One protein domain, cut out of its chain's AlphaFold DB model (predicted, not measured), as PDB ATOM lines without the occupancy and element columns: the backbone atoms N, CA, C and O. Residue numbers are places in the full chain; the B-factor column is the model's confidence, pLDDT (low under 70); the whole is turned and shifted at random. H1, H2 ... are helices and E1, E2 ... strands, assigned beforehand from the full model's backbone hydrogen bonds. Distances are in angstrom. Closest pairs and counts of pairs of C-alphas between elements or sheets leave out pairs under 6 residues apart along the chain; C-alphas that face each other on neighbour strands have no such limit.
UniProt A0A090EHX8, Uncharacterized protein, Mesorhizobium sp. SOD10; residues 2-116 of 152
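Overview. This is residues 2 to 116 of the 152 residues of an uncharacterized protein of Mesorhizobium sp. SOD10 (UniProt A0A090EHX8). A strongly curled sheet of five strands, like part of a barrel, wraps round one helix, H2, which fills its hollow. The first helix, H1, packs on the other face of the sheet at its E2 and E3 end, and the short strand E1 lies off to one side, away from the sheet. The printed part has 115 residues, with two named helices and six named strands in the order H1 E1 E2 E3 H2 E4 E5 E6. The sheet is mixed, in the order E2 E3 E4 E5 E6, and the class is mixed, helices and strands. The whole is compact, with a radius of gyration of the C-alphas of 14.3 A and spans of 38 by 36 by 22 A.

Along the chain. H1, residues 2 to 15, begins at C-alpha 2 (26.112, 4.599, -12.578) and is 20.0 A long. E1 is residues 23 to 27, E2 residues 31 to 35, and E3 residues 44 to 51, 22.5 A long. H2, residues 62 to 74, is 18.5 A long and begins at C-alpha 62 (30.148, 10.525, 4.539). E4 is residues 83 to 87. E5, residues 93 to 104, is 28.3 A long and bends by 77 degrees at residue 101. E6, residues 107 to 115, is 25.4 A long and ends at C-alpha 115 (28.696, 8.652, 12.697).

Arrangement. E2 and E3 form an antiparallel hairpin, with N 34 and O 48 at 2.9 A. E3 and E4 are parallel, with N 47 and O 87 at 2.8 A; this pairing is staggered, as E3 pairs with E4 over residues 44 to 46 and with E2 over 47 to 51. E3, H2 and E4 make a strand-helix-strand unit, two parallel neighbour strands with a helix between, and its crossover is right-handed. E4, E5 and E6 form a meander, each strand the antiparallel neighbour of the one before; N 84 and O 96 are 2.8 A apart, N 97 and O 113 2.9 A. The sheet curls round H2, whose closest C-alphas to E6 are those of Ser 66 and Pro 112, 5.6 A. H1 is on the sheet, only just over E2 alone, with 5 of its C-alphas falling on E2 and 2 on E3, at a height over the sheet of 7.1 A; the closest C-alphas of H1 and E2 are those of Gly 5 and Val 32, 5.6 A apart, and the closest of H1 and E3 are those of Gly 5 and Ile 50, 5.5 A apart. H1 and H2 are apart. E1 pairs with no named strand. In H1 and H2 every O i to N i+4 pair is within hydrogen-bond range.

Size, cuts and confidence. The C-alphas farthest apart are those of Ile 90 and Gly 106, 38.0 A. The printed part has no cut and no long link. The mean pLDDT of the printed part is 96.4, and no printed residue is under 70.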
ATOM      1  N   ALA A   2      24.734   4.262 -12.181       88.69
ATOM      2  CA  ALA A   2      26.112   4.599 -12.578       88.69
ATOM      3  C   ALA A   2      26.231   5.388 -13.902       88.69
ATOM      4  O   ALA A   2      26.731   6.506 -13.887       88.69
ATOM      5  N   VAL A   3      25.675   4.864 -15.008       90.00
ATOM      6  CA  VAL A   3      25.678   5.548 -16.324       90.00
ATOM      7  C   VAL A   3      25.094   6.959 -16.225       90.00
ATOM      8  O   VAL A   3      25.661   7.916 -16.743       90.00
ATOM      9  N   ALA A   4      23.941   7.094 -15.565       93.19
ATOM     10  CA  ALA A   4      23.267   8.380 -15.413       93.19
ATOM     11  C   ALA A   4      24.099   9.351 -14.564       93.19
ATOM     12  O   ALA A   4      24.218  10.516 -14.923       93.19
ATOM     13  N   GLY A   5      24.714   8.869 -13.479       94.06
ATOM     14  CA  GLY A   5      25.599   9.671 -12.638       94.06
ATOM     15  C   GLY A   5      26.812  10.193 -13.398       94.06
ATOM     16  O   GLY A   5      27.093  11.380 -13.316       94.06
ATOM     17  N   GLU A   6      27.473   9.361 -14.208       92.88
ATOM     18  CA  GLU A   6      28.597   9.823 -15.035       92.88
ATOM     19  C   GLU A   6      28.160  10.827 -16.107       92.88
ATOM     20  O   GLU A   6      28.843  11.828 -16.318       92.88
ATOM     21  N   LYS A   7      26.995  10.618 -16.738       94.12
ATOM     22  CA  LYS A   7      26.430  11.593 -17.686       94.12
ATOM     23  C   LYS A   7      26.180  12.946 -17.015       94.12
ATOM     24  O   LYS A   7      26.581  13.967 -17.566       94.12
ATOM     25  N   VAL A   8      25.569  12.951 -15.827       96.00
ATOM     26  CA  VAL A   8      25.331  14.175 -15.042       96.00
ATOM     27  C   VAL A   8      26.650  14.820 -14.622       96.00
ATOM     28  O   VAL A   8      26.807  16.025 -14.783       96.00
ATOM     29  N   ARG A   9      27.618  14.036 -14.131       95.00
ATOM     30  CA  ARG A   9      28.933  14.533 -13.701       95.00
ATOM     31  C   ARG A   9      29.657  15.234 -14.846       95.00
ATOM     32  O   ARG A   9      30.143  16.346 -14.663       95.00
ATOM     33  N   ARG A  10      29.719  14.596 -16.020       94.06
ATOM     34  CA  ARG A  10      30.373  15.159 -17.205       94.06
ATOM     35  C   ARG A  10      29.681  16.443 -17.656       94.06
ATOM     36  O   ARG A  10      30.350  17.460 -17.776       94.06
ATOM     37  N   ALA A  11      28.355  16.416 -17.793       96.44
ATOM     38  CA  ALA A  11      27.583  17.600 -18.163       96.44
ATOM     39  C   ALA A  11      27.785  18.758 -17.166       96.44
ATOM     40  O   ALA A  11      27.974  19.897 -17.574       96.44
ATOM     41  N   ALA A  12      27.815  18.471 -15.859       96.44
ATOM     42  CA  ALA A  12      28.077  19.477 -14.835       96.44
ATOM     43  C   ALA A  12      29.491  20.067 -14.943       96.44
ATOM     44  O   ALA A  12      29.645  21.271 -14.800       96.44
ATOM     45  N   ARG A  13      30.518  19.254 -15.227       95.19
ATOM     46  CA  ARG A  13      31.893  19.747 -15.436       95.19
ATOM     47  C   ARG A  13      32.044  20.577 -16.711       95.19
ATOM     48  O   ARG A  13      32.858  21.487 -16.727       95.19
ATOM     49  N   GLU A  14      31.285  20.263 -17.758       96.19
ATOM     50  CA  GLU A  14      31.276  21.031 -19.011       96.19
ATOM     51  C   GLU A  14      30.591  22.397 -18.850       96.19
ATOM     52  O   GLU A  14      30.935  23.341 -19.553       96.19
ATOM     53  N   GLN A  15      29.617  22.507 -17.939       97.31
ATOM     54  CA  GLN A  15      28.740  23.679 -17.826       97.31
ATOM     55  C   GLN A  15      29.014  24.558 -16.602       97.31
ATOM     56  O   GLN A  15      28.599  25.716 -16.586       97.31
ATOM     57  N   LEU A  16      29.656  24.025 -15.558       96.25
ATOM     58  CA  LEU A  16      29.833  24.701 -14.274       96.25
ATOM     59  C   LEU A  16      31.313  24.751 -13.886       96.25
ATOM     60  O   LEU A  16      31.934  23.715 -13.635       96.25
ATOM     61  N   ASP A  17      31.844  25.964 -13.738       94.75
ATOM     62  CA  ASP A  17      33.153  26.182 -13.127       94.75
ATOM     63  C   ASP A  17      33.016  26.195 -11.599       94.75
ATOM     64  O   ASP A  17      32.607  27.178 -10.978       94.75
ATOM     65  N   VAL A  18      33.276  25.039 -10.986       95.75
ATOM     66  CA  VAL A  18      33.196  24.850  -9.534       95.75
ATOM     67  C   VAL A  18      34.610  24.793  -8.978       95.75
ATOM     68  O   VAL A  18      35.315  23.821  -9.225       95.75
ATOM     69  N   VAL A  19      35.009  25.786  -8.186       96.56
ATOM     70  CA  VAL A  19      36.312  25.821  -7.502       96.56
ATOM     71  C   VAL A  19      36.089  26.052  -6.009       96.56
ATOM     72  O   VAL A  19      35.272  26.893  -5.615       96.56
ATOM     73  N   HIS A  20      36.789  25.295  -5.164       96.75
ATOM     74  CA  HIS A  20      36.769  25.538  -3.726       96.75
ATOM     75  C   HIS A  20      37.432  26.891  -3.408       96.75
ATOM     76  O   HIS A  20      38.549  27.129  -3.855       96.75
ATOM     77  N   PRO A  21      36.816  27.767  -2.589       95.88
ATOM     78  CA  PRO A  21      37.260  29.157  -2.421       95.88
ATOM     79  C   PRO A  21      38.631  29.340  -1.747       95.88
ATOM     80  O   PRO A  21      39.149  30.448  -1.724       95.88
ATOM     81  N   GLN A  22      39.197  28.281  -1.168       96.62
ATOM     82  CA  GLN A  22      40.522  28.294  -0.528       96.62
ATOM     83  C   GLN A  22      41.503  27.273  -1.122       96.62
ATOM     84  O   GLN A  22      42.674  27.277  -0.759       96.62
ATOM     85  N   PHE A  23      41.030  26.363  -1.982       95.75
ATOM     86  CA  PHE A  23      41.815  25.216  -2.447       95.75
ATOM     87  C   PHE A  23      41.610  25.030  -3.951       95.75
ATOM     88  O   PHE A  23      40.707  24.314  -4.383       95.75
ATOM     89  N   ASP A  24      42.461  25.658  -4.759       93.50
ATOM     90  CA  ASP A  24      42.313  25.681  -6.223       93.50
ATOM     91  C   ASP A  24      42.404  24.299  -6.886       93.50
ATOM     92  O   ASP A  24      41.902  24.109  -8.002       93.50
ATOM     93  N   ASN A  25      43.028  23.335  -6.199       93.94
ATOM     94  CA  ASN A  25      43.126  21.937  -6.613       93.94
ATOM     95  C   ASN A  25      41.819  21.149  -6.405       93.94
ATOM     96  O   ASN A  25      41.670  20.060  -6.954       93.94
ATOM     97  N   VAL A  26      40.856  21.681  -5.644       94.69
ATOM     98  CA  VAL A  26      39.524  21.089  -5.479       94.69
ATOM     99  C   VAL A  26      38.579  21.741  -6.490       94.69
ATOM    100  O   VAL A  26      37.936  22.756  -6.210       94.69
ATOM    101  N   ARG A  27      38.525  21.156  -7.695       94.81
ATOM    102  CA  ARG A  27      37.814  21.712  -8.855       94.81
ATOM    103  C   ARG A  27      36.916  20.709  -9.578       94.81
ATOM    104  O   ARG A  27      37.262  19.547  -9.798       94.81
ATOM    105  N   GLY A  28      35.783  21.223 -10.040       94.81
ATOM    106  CA  GLY A  28      34.777  20.513 -10.806       94.81
ATOM    107  C   GLY A  28      33.985  19.515  -9.964       94.81
ATOM    108  O   GLY A  28      34.347  19.143  -8.849       94.81
ATOM    109  N   VAL A  29      32.873  19.044 -10.521       94.56
ATOM    110  CA  VAL A  29      32.032  18.041  -9.859       94.56
ATOM    111  C   VAL A  29      32.687  16.662  -9.975       94.56
ATOM    112  O   VAL A  29      32.913  16.166 -11.080       94.56
ATOM    113  N   SER A  30      33.003  16.038  -8.838       91.88
ATOM    114  CA  SER A  30      33.654  14.718  -8.766       91.88
ATOM    115  C   SER A  30      32.680  13.567  -8.496       91.88
ATOM    116  O   SER A  30      32.905  12.447  -8.952       91.88
ATOM    117  N   ILE A  31      31.585  13.840  -7.782       95.19
ATOM    118  CA  ILE A  31      30.611  12.846  -7.316       95.19
ATOM    119  C   ILE A  31      29.198  13.360  -7.592       95.19
ATOM    120  O   ILE A  31      28.902  14.532  -7.367       95.19
ATOM    121  N   VAL A  32      28.308  12.469  -8.036       97.19
ATOM    122  CA  VAL A  32      26.875  12.762  -8.184       97.19
ATOM    123  C   VAL A  32      26.086  11.973  -7.155       97.19
ATOM    124  O   VAL A  32      26.115  10.745  -7.157       97.19
ATOM    125  N   GLN A  33      25.348  12.669  -6.296       97.81
ATOM    126  CA  GLN A  33      24.463  12.044  -5.319       97.81
ATOM    127  C   GLN A  33      23.029  11.981  -5.852       97.81
ATOM    128  O   GLN A  33      22.388  13.011  -6.056       97.81
ATOM    129  N   PHE A  34      22.498  10.770  -6.002       97.44
ATOM    130  CA  PHE A  34      21.064  10.546  -6.167       97.44
ATOM    131  C   PHE A  34      20.447  10.349  -4.788       97.44
ATOM    132  O   PHE A  34      20.753   9.369  -4.111       97.44
ATOM    133  N   ALA A  35      19.593  11.277  -4.361       96.25
ATOM    134  CA  ALA A  35      18.954  11.248  -3.050       96.25
ATOM    135  C   ALA A  35      17.429  11.277  -3.180       96.25
ATOM    136  O   ALA A  35      16.879  12.046  -3.968       96.25
ATOM    137  N   MET A  36      16.756  10.475  -2.358       97.31
ATOM    138  CA  MET A  36      15.306  10.532  -2.191       97.31
ATOM    139  C   MET A  36      14.878  11.869  -1.552       97.31
ATOM    140  O   MET A  36      15.703  12.559  -0.932       97.31
ATOM    141  N   PRO A  37      13.594  12.258  -1.670       97.00
ATOM    142  CA  PRO A  37      13.074  13.448  -1.005       97.00
ATOM    143  C   PRO A  37      13.359  13.433   0.500       97.00
ATOM    144  O   PRO A  37      13.238  12.396   1.156       97.00
ATOM    145  N   PHE A  38      13.748  14.590   1.036       97.50
ATOM    146  CA  PHE A  38      13.988  14.744   2.466       97.50
ATOM    147  C   PHE A  38      12.661  14.675   3.229       97.50
ATOM    148  O   PHE A  38      11.724  15.387   2.886       97.50
ATOM    149  N   GLN A  39      12.592  13.814   4.244       96.62
ATOM    150  CA  GLN A  39      11.367  13.536   5.010       96.62
ATOM    151  C   GLN A  39      11.309  14.288   6.350       96.62
ATOM    152  O   GLN A  39      10.423  14.039   7.164       96.62
ATOM    153  N   GLY A  40      12.261  15.190   6.595       97.38
ATOM    154  CA  GLY A  40      12.404  15.921   7.851       97.38
ATOM    155  C   GLY A  40      13.528  15.383   8.749       97.38
ATOM    156  O   GLY A  40      14.009  14.259   8.549       97.38
ATOM    157  N   PRO A  41      13.970  16.180   9.739       97.31
ATOM    158  CA  PRO A  41      15.018  15.790  10.678       97.31
ATOM    159  C   PRO A  41      14.698  14.486  11.418       97.31
ATOM    160  O   PRO A  41      13.559  14.219  11.796       97.31
ATOM    161  N   GLY A  42      15.712  13.643  11.606       97.12
ATOM    162  CA  GLY A  42      15.602  12.346  12.279       97.12
ATOM    163  C   GLY A  42      14.855  11.265  11.489       97.12
ATOM    164  O   GLY A  42      14.844  10.109  11.912       97.12
ATOM    165  N   LYS A  43      14.251  11.588  10.338       98.00
ATOM    166  CA  LYS A  43      13.638  10.594   9.449       98.00
ATOM    167  C   LYS A  43      14.683   9.994   8.515       98.00
ATOM    168  O   LYS A  43      15.626  10.660   8.084       98.00
ATOM    169  N   VAL A  44      14.504   8.713   8.198       98.06
ATOM    170  CA  VAL A  44      15.385   7.999   7.271       98.06
ATOM    171  C   VAL A  44      15.143   8.510   5.858       98.06
ATOM    172  O   VAL A  44      14.009   8.571   5.387       98.06
ATOM    173  N   THR A  45      16.226   8.846   5.168       97.12
ATOM    174  CA  THR A  45      16.223   9.149   3.735       97.12
ATOM    175  C   THR A  45      17.291   8.309   3.058       97.12
ATOM    176  O   THR A  45      18.288   7.960   3.687       97.12
ATOM    177  N   ARG A  46      17.085   7.947   1.790       97.62
ATOM    178  CA  ARG A  46      17.983   7.040   1.068       97.62
ATOM    179  C   ARG A  46      18.754   7.767  -0.023       97.62
ATOM    180  O   ARG A  46      18.190   8.631  -0.696       97.62
ATOM    181  N   ASN A  47      20.008   7.382  -0.235       97.50
ATOM    182  CA  ASN A  47      20.816   7.870  -1.344       97.50
ATOM    183  C   ASN A  47      21.740   6.803  -1.943       97.50
ATOM    184  O   ASN A  47      21.952   5.725  -1.385       97.50
ATOM    185  N   THR A  48      22.338   7.163  -3.073       97.19
ATOM    186  CA  THR A  48      23.614   6.606  -3.513       97.19
ATOM    187  C   THR A  48      24.458   7.700  -4.154       97.19
ATOM    188  O   THR A  48      23.933   8.565  -4.864       97.19
ATOM    189  N   CYS A  49      25.768   7.653  -3.936       97.25
ATOM    190  CA  CYS A  49      26.716   8.493  -4.650       97.25
ATOM    191  C   CYS A  49      27.368   7.703  -5.783       97.25
ATOM    192  O   CYS A  49      27.845   6.587  -5.578       97.25
ATOM    193  N   ILE A  50      27.396   8.290  -6.976       95.75
ATOM    194  CA  ILE A  50      28.143   7.773  -8.116       95.75
ATOM    195  C   ILE A  50      29.526   8.408  -8.109       95.75
ATOM    196  O   ILE A  50      29.663   9.627  -8.224       95.75
ATOM    197  N   VAL A  51      30.529   7.550  -7.968       90.25
ATOM    198  CA  VAL A  51      31.950   7.883  -8.005       90.25
ATOM    199  C   VAL A  51      32.494   7.479  -9.370       90.25
ATOM    200  O   VAL A  51      32.271   6.351  -9.819       90.25
ATOM    201  N   SER A  52      33.204   8.383 -10.041       84.12
ATOM    202  CA  SER A  52      33.815   8.091 -11.341       84.12
ATOM    203  C   SER A  52      34.809   6.920 -11.232       84.12
ATOM    204  O   SER A  52      35.510   6.828 -10.222       84.12
ATOM    205  N   PRO A  53      34.864   5.981 -12.202       81.12
ATOM    206  CA  PRO A  53      34.220   5.982 -13.527       81.12
ATOM    207  C   PRO A  53      32.790   5.423 -13.604       81.12
ATOM    208  O   PRO A  53      32.379   4.938 -14.653       81.12
ATOM    209  N   GLY A  54      32.003   5.464 -12.530       83.12
ATOM    210  CA  GLY A  54      30.622   4.968 -12.530       83.12
ATOM    211  C   GLY A  54      30.436   3.804 -11.567       83.12
ATOM    212  O   GLY A  54      29.977   2.728 -11.941       83.12
ATOM    213  N   ARG A  55      30.810   4.016 -10.308       88.06
ATOM    214  CA  ARG A  55      30.632   3.070  -9.209       88.06
ATOM    215  C   ARG A  55      29.644   3.666  -8.221       88.06
ATOM    216  O   ARG A  55      29.801   4.812  -7.812       88.06
ATOM    217  N   SER A  56      28.645   2.889  -7.826       93.06
ATOM    218  CA  SER A  56      27.785   3.270  -6.709       93.06
ATOM    219  C   SER A  56      28.526   3.023  -5.400       93.06
ATOM    220  O   SER A  56      29.011   1.912  -5.165       93.06
ATOM    221  N   ASP A  57      28.598   4.033  -4.543       95.25
ATOM    222  CA  ASP A  57      29.016   3.845  -3.160       95.25
ATOM    223  C   ASP A  57      27.988   2.961  -2.433       95.25
ATOM    224  O   ASP A  57      26.769   3.114  -2.589       95.25
ATOM    225  N   ARG A  58      28.503   1.981  -1.686       96.31
ATOM    226  CA  ARG A  58      27.711   1.041  -0.882       96.31
ATOM    227  C   ARG A  58      27.448   1.604   0.513       96.31
ATOM    228  O   ARG A  58      26.527   1.164   1.193       96.31
ATOM    229  N   SER A  59      28.238   2.572   0.956       97.75
ATOM    230  CA  SER A  59      27.919   3.373   2.128       97.75
ATOM    231  C   SER A  59      26.943   4.501   1.754       97.75
ATOM    232  O   SER A  59      26.749   4.790   0.572       97.75
ATOM    233  N   PRO A  60      26.340   5.185   2.738       97.56
ATOM    234  CA  PRO A  60      25.586   6.419   2.495       97.56
ATOM    235  C   PRO A  60      26.455   7.610   2.059       97.56
ATOM    236  O   PRO A  60      25.912   8.696   1.856       97.56
ATOM    237  N   THR A  61      27.777   7.412   1.963       97.62
ATOM    238  CA  THR A  61      28.817   8.390   1.630       97.62
ATOM    239  C   THR A  61      28.917   9.516   2.658       97.62
ATOM    240  O   THR A  61      28.065  10.400   2.725       97.62
ATOM    241  N   GLY A  62      29.981   9.530   3.468       97.69
ATOM    242  CA  GLY A  62      30.148  10.525   4.539       97.69
ATOM    243  C   GLY A  62      30.213  11.968   4.021       97.69
ATOM    244  O   GLY A  62      29.478  12.839   4.491       97.69
ATOM    245  N   THR A  63      31.014  12.212   2.981       97.62
ATOM    246  CA  THR A  63      31.101  13.522   2.310       97.62
ATOM    247  C   THR A  63      29.792  13.898   1.618       97.62
ATOM    248  O   THR A  63      29.338  15.032   1.741       97.62
ATOM    249  N   GLY A  64      29.115  12.942   0.973       97.50
ATOM    250  CA  GLY A  64      27.791  13.145   0.379       97.50
ATOM    251  C   GLY A  64      26.710  13.463   1.417       97.50
ATOM    252  O   GLY A  64      25.828  14.280   1.170       97.50
ATOM    253  N   THR A  65      26.778  12.861   2.604       98.25
ATOM    254  CA  THR A  65      25.882  13.167   3.731       98.25
ATOM    255  C   THR A  65      26.157  14.569   4.274       98.25
ATOM    256  O   THR A  65      25.219  15.329   4.501       98.25
ATOM    257  N   SER A  66      27.429  14.950   4.391       98.56
ATOM    258  CA  SER A  66      27.851  16.298   4.791       98.56
ATOM    259  C   SER A  66      27.357  17.368   3.810       98.56
ATOM    260  O   SER A  66      26.701  18.327   4.214       98.56
ATOM    261  N   ALA A  67      27.578  17.160   2.509       98.12
ATOM    262  CA  ALA A  67      27.105  18.056   1.456       98.12
ATOM    263  C   ALA A  67      25.571  18.165   1.442       98.12
ATOM    264  O   ALA A  67      25.023  19.259   1.309       98.12
ATOM    265  N   ARG A  68      24.860  17.046   1.645       98.25
ATOM    266  CA  ARG A  68      23.396  17.040   1.738       98.25
ATOM    267  C   ARG A  68      22.898  17.875   2.916       98.25
ATOM    268  O   ARG A  68      21.975  18.660   2.721       98.25
ATOM    269  N   MET A  69      23.502  17.741   4.099       98.69
ATOM    270  CA  MET A  69      23.147  18.560   5.266       98.69
ATOM    271  C   MET A  69      23.387  20.050   5.009       98.69
ATOM    272  O   MET A  69      22.510  20.852   5.309       98.69
ATOM    273  N   ALA A  70      24.509  20.418   4.379       98.62
ATOM    274  CA  ALA A  70      24.798  21.812   4.032       98.62
ATOM    275  C   ALA A  70      23.728  22.406   3.095       98.62
ATOM    276  O   ALA A  70      23.227  23.502   3.332       98.62
ATOM    277  N   VAL A  71      23.308  21.653   2.069       98.25
ATOM    278  CA  VAL A  71      22.238  22.078   1.147       98.25
ATOM    279  C   VAL A  71      20.883  22.189   1.855       98.25
ATOM    280  O   VAL A  71      20.140  23.135   1.601       98.25
ATOM    281  N   LEU A  72      20.539  21.242   2.733       98.44
ATOM    282  CA  LEU A  72      19.285  21.284   3.496       98.44
ATOM    283  C   LEU A  72      19.258  22.465   4.475       98.44
ATOM    284  O   LEU A  72      18.225  23.125   4.596       98.44
ATOM    285  N   GLN A  73      20.389  22.766   5.117       98.62
ATOM    286  CA  GLN A  73      20.539  23.919   6.001       98.62
ATOM    287  C   GLN A  73      20.392  25.234   5.235       98.62
ATOM    288  O   GLN A  73      19.592  26.081   5.631       98.62
ATOM    289  N   ALA A  74      21.058  25.367   4.086       98.38
ATOM    290  CA  ALA A  74      20.941  26.550   3.236       98.38
ATOM    291  C   ALA A  74      19.500  26.782   2.734       98.38
ATOM    292  O   ALA A  74      19.110  27.916   2.467       98.38
ATOM    293  N   ARG A  75      18.694  25.715   2.637       98.12
ATOM    294  CA  ARG A  75      17.263  25.759   2.284       98.12
ATOM    295  C   ARG A  75      16.328  25.955   3.484       98.12
ATOM    296  O   ARG A  75      15.115  25.934   3.300       98.12
ATOM    297  N   GLY A  76      16.854  26.089   4.703       98.00
ATOM    298  CA  GLY A  76      16.058  26.210   5.929       98.00
ATOM    299  C   GLY A  76      15.302  24.935   6.323       98.00
ATOM    300  O   GLY A  76      14.405  24.991   7.159       98.00
ATOM    301  N   GLN A  77      15.642  23.789   5.725       98.25
ATOM    302  CA  GLN A  77      14.986  22.500   5.976       98.25
ATOM    303  C   GLN A  77      15.629  21.729   7.133       98.25
ATOM    304  O   GLN A  77      15.044  20.764   7.617       98.25
ATOM    305  N   MET A  78      16.834  22.127   7.539       98.00
ATOM    306  CA  MET A  78      17.576  21.520   8.636       98.00
ATOM    307  C   MET A  78      18.328  22.602   9.424       98.00
ATOM    308  O   MET A  78      18.759  23.600   8.845       98.00
ATOM    309  N   LYS A  79      18.477  22.424  10.735       98.44
ATOM    310  CA  LYS A  79      19.091  23.385  11.664       98.44
ATOM    311  C   LYS A  79      20.290  22.786  12.394       98.44
ATOM    312  O   LYS A  79      20.513  21.577  12.382       98.44
ATOM    313  N   GLU A  80      21.054  23.649  13.051       98.44
ATOM    314  CA  GLU A  80      22.071  23.224  14.012       98.44
ATOM    315  C   GLU A  80      21.463  22.300  15.080       98.44
ATOM    316  O   GLU A  80      20.328  22.491  15.515       98.44
ATOM    317  N   GLY A  81      22.198  21.255  15.456       98.31
ATOM    318  CA  GLY A  81      21.756  20.230  16.398       98.31
ATOM    319  C   GLY A  81      20.879  19.130  15.792       98.31
ATOM    320  O   GLY A  81      20.785  18.049  16.379       98.31
ATOM    321  N   GLU A  82      20.280  19.350  14.620       98.44
ATOM    322  CA  GLU A  82      19.413  18.366  13.974       98.44
ATOM    323  C   GLU A  82      20.198  17.242  13.291       98.44
ATOM    324  O   GLU A  82      21.372  17.372  12.931       98.44
ATOM    325  N   VAL A  83      19.510  16.114  13.103       98.44
ATOM    326  CA  VAL A  83      20.094  14.864  12.619       98.44
ATOM    327  C   VAL A  83      19.512  14.459  11.267       98.44
ATOM    328  O   VAL A  83      18.303  14.511  11.055       98.44
ATOM    329  N   LEU A  84      20.372  13.977  10.373       98.44
ATOM    330  CA  LEU A  84      20.019  13.296   9.133       98.44
ATOM    331  C   LEU A  84      20.372  11.810   9.263       98.44
ATOM    332  O   LEU A  84      21.543  11.464   9.412       98.44
ATOM    333  N   ILE A  85      19.379  10.921   9.165       98.31
ATOM    334  CA  ILE A  85      19.635   9.479   9.050       98.31
ATOM    335  C   ILE A  85      19.663   9.126   7.566       98.31
ATOM    336  O   ILE A  85      18.638   9.194   6.882       98.31
ATOM    337  N   HIS A  86      20.843   8.761   7.073       97.19
ATOM    338  CA  HIS A  86      21.070   8.531   5.654       97.19
ATOM    339  C   HIS A  86      21.324   7.053   5.386       97.19
ATOM    340  O   HIS A  86      22.273   6.472   5.906       97.19
ATOM    341  N   GLU A  87      20.454   6.448   4.586       98.38
ATOM    342  CA  GLU A  87      20.502   5.044   4.199       98.38
ATOM    343  C   GLU A  87      21.095   4.887   2.795       98.38
ATOM    344  O   GLU A  87      20.804   5.667   1.889       98.38
ATOM    345  N   SER A  88      21.938   3.879   2.604       97.94
ATOM    346  CA  SER A  88      22.588   3.601   1.327       97.94
ATOM    347  C   SER A  88      21.721   2.761   0.390       97.94
ATOM    348  O   SER A  88      20.648   2.251   0.736       97.94
ATOM    349  N   ILE A  89      22.236   2.515  -0.813       96.31
ATOM    350  CA  ILE A  89      21.630   1.582  -1.764       96.31
ATOM    351  C   ILE A  89      21.575   0.135  -1.246       96.31
ATOM    352  O   ILE A  89      20.717  -0.614  -1.696       96.31
ATOM    353  N   ILE A  90      22.402  -0.256  -0.273       96.88
ATOM    354  CA  ILE A  90      22.370  -1.605   0.324       96.88
ATOM    355  C   ILE A  90      21.759  -1.634   1.734       96.88
ATOM    356  O   ILE A  90      21.855  -2.645   2.419       96.88
ATOM    357  N   GLY A  91      21.148  -0.535   2.195       97.44
ATOM    358  CA  GLY A  91      20.466  -0.475   3.495       97.44
ATOM    359  C   GLY A  91      21.369  -0.173   4.701       97.44
ATOM    360  O   GLY A  91      20.888  -0.119   5.832       97.44
ATOM    361  N   SER A  92      22.670   0.058   4.495       97.88
ATOM    362  CA  SER A  92      23.562   0.551   5.555       97.88
ATOM    363  C   SER A  92      23.242   2.010   5.898       97.88
ATOM    364  O   SER A  92      22.704   2.735   5.064       97.88
ATOM    365  N   ARG A  93      23.551   2.457   7.124       98.25
ATOM    366  CA  ARG A  93      23.178   3.796   7.608       98.25
ATOM    367  C   ARG A  93      24.339   4.550   8.231       98.25
ATOM    368  O   ARG A  93      25.152   3.959   8.937       98.25
ATOM    369  N   PHE A  94      24.328   5.860   8.012       98.56
ATOM    370  CA  PHE A  94      25.099   6.853   8.744       98.56
ATOM    371  C   PHE A  94      24.139   7.826   9.418       98.56
ATOM    372  O   PHE A  94      23.036   8.084   8.924       98.56
ATOM    373  N   THR A  95      24.598   8.387  10.528       98.69
ATOM    374  CA  THR A  95      23.937   9.492  11.212       98.69
ATOM    375  C   THR A  95      24.774  10.741  10.992       98.69
ATOM    376  O   THR A  95      25.920  10.797  11.426       98.69
ATOM    377  N   GLY A  96      24.218  11.723  10.289       98.56
ATOM    378  CA  GLY A  96      24.797  13.053  10.157       98.56
ATOM    379  C   GLY A  96      24.191  14.007  11.181       98.56
ATOM    380  O   GLY A  96      22.984  13.953  11.407       98.56
ATOM    381  N   LYS A  97      24.994  14.888  11.776       98.75
ATOM    382  CA  LYS A  97      24.523  15.982  12.635       98.75
ATOM    383  C   LYS A  97      25.203  17.285  12.230       98.75
ATOM    384  O   LYS A  97      26.406  17.290  11.974       98.75
ATOM    385  N   ILE A  98      24.449  18.379  12.189       98.75
ATOM    386  CA  ILE A  98      25.030  19.724  12.074       98.75
ATOM    387  C   ILE A  98      25.461  20.136  13.479       98.75
ATOM    388  O   ILE A  98      24.605  20.308  14.345       98.75
ATOM    389  N   LEU A  99      26.769  20.224  13.728       98.62
ATOM    390  CA  LEU A  99      27.283  20.612  15.042       98.62
ATOM    391  C   LEU A  99      27.193  22.114  15.261       98.62
ATOM    392  O   LEU A  99      26.714  22.532  16.305       98.62
ATOM    393  N   GLU A 100      27.617  22.883  14.264       98.38
ATOM    394  CA  GLU A 100      27.614  24.343  14.301       98.38
ATOM    395  C   GLU A 100      27.456  24.922  12.892       98.38
ATOM    396  O   GLU A 100      27.804  24.286  11.884       98.38
ATOM    397  N   LEU A 101      26.917  26.139  12.828       98.56
ATOM    398  CA  LEU A 101      26.986  26.996  11.649       98.56
ATOM    399  C   LEU A 101      28.272  27.826  11.691       98.56
ATOM    400  O   LEU A 101      28.626  28.385  12.724       98.56
ATOM    401  N   THR A 102      28.953  27.936  10.557       98.19
ATOM    402  CA  THR A 102      30.234  28.648  10.461       98.19
ATOM    403  C   THR A 102      30.369  29.361   9.116       98.19
ATOM    404  O   THR A 102      29.419  29.423   8.328       98.19
ATOM    405  N   GLU A 103      31.545  29.911   8.837       97.88
ATOM    406  CA  GLU A 103      31.869  30.576   7.585       97.88
ATOM    407  C   GLU A 103      33.225  30.109   7.043       97.88
ATOM    408  O   GLU A 103      34.187  29.935   7.787       97.88
ATOM    409  N   VAL A 104      33.310  29.919   5.726       96.88
ATOM    410  CA  VAL A 104      34.548  29.599   5.012       96.88
ATOM    411  C   VAL A 104      34.721  30.606   3.884       96.88
ATOM    412  O   VAL A 104      33.924  30.634   2.946       96.88
ATOM    413  N   ALA A 105      35.763  31.436   3.974       96.38
ATOM    414  CA  ALA A 105      36.089  32.461   2.978       96.38
ATOM    415  C   ALA A 105      34.885  33.351   2.590       96.38
ATOM    416  O   ALA A 105      34.559  33.479   1.408       96.38
ATOM    417  N   GLY A 106      34.182  33.932   3.569       96.12
ATOM    418  CA  GLY A 106      33.028  34.798   3.288       96.12
ATOM    419  C   GLY A 106      31.704  34.055   3.078       96.12
ATOM    420  O   GLY A 106      30.675  34.689   2.847       96.12
ATOM    421  N   ARG A 107      31.705  32.713   3.060       96.19
ATOM    422  CA  ARG A 107      30.542  31.896   2.675       96.19
ATOM    423  C   ARG A 107      30.023  31.077   3.844       96.19
ATOM    424  O   ARG A 107      30.784  30.344   4.471       96.19
ATOM    425  N   LYS A 108      28.708  31.135   4.077       97.56
ATOM    426  CA  LYS A 108      28.021  30.300   5.074       97.56
ATOM    427  C   LYS A 108      28.350  28.822   4.861       97.56
ATOM    428  O   LYS A 108      28.251  28.316   3.742       97.56
ATOM    429  N   ALA A 109      28.689  28.142   5.944       98.44
ATOM    430  CA  ALA A 109      29.042  26.736   5.971       98.44
ATOM    431  C   ALA A 109      28.492  26.062   7.236       98.44
ATOM    432  O   ALA A 109      27.900  26.697   8.109       98.44
ATOM    433  N   ILE A 110      28.688  24.750   7.322       98.62
ATOM    434  CA  ILE A 110      28.368  23.950   8.504       98.62
ATOM    435  C   ILE A 110      29.606  23.176   8.940       98.62
ATOM    436  O   ILE A 110      30.438  22.837   8.096       98.62
ATOM    437  N   VAL A 111      29.672  22.809  10.218       98.62
ATOM    438  CA  VAL A 111      30.547  21.731  10.692       98.62
ATOM    439  C   VAL A 111      29.715  20.455  10.833       98.62
ATOM    440  O   VAL A 111      28.903  20.333  11.757       98.62
ATOM    441  N   PRO A 112      29.849  19.498   9.897       98.50
ATOM    442  CA  PRO A 112      29.108  18.250   9.936       98.50
ATOM    443  C   PRO A 112      29.847  17.198  10.771       98.50
ATOM    444  O   PRO A 112      31.044  16.973  10.601       98.50
ATOM    445  N   GLN A 113      29.112  16.469  11.606       98.69
ATOM    446  CA  GLN A 113      29.567  15.214  12.202       98.69
ATOM    447  C   GLN A 113      28.915  14.044  11.474       98.69
ATOM    448  O   GLN A 113      27.701  14.051  11.270       98.69
ATOM    449  N   ILE A 114      29.701  13.025  11.125       98.56
ATOM    450  CA  ILE A 114      29.207  11.772  10.549       98.56
ATOM    451  C   ILE A 114      29.556  10.623  11.490       98.56
ATOM    452  O   ILE A 114      30.724  10.394  11.791       98.56
ATOM    453  N   THR A 115      28.543   9.867  11.898       98.62
ATOM    454  CA  THR A 115      28.696   8.652  12.697       98.62
ATOM    455  C   THR A 115      28.355   7.436  11.849       98.62
ATOM    456  O   THR A 115      27.291   7.358  11.228       98.62
ATOM    457  N   GLY A 116      29.264   6.466  11.851       97.44
ATOM    458  CA  GLY A 116      29.130   5.188  11.166       97.44
ATOM    459  C   GLY A 116      29.826   4.077  11.945       97.44
ATOM    460  O   GLY A 116      30.192   4.246  13.105       97.44
TER     461      GLY A 116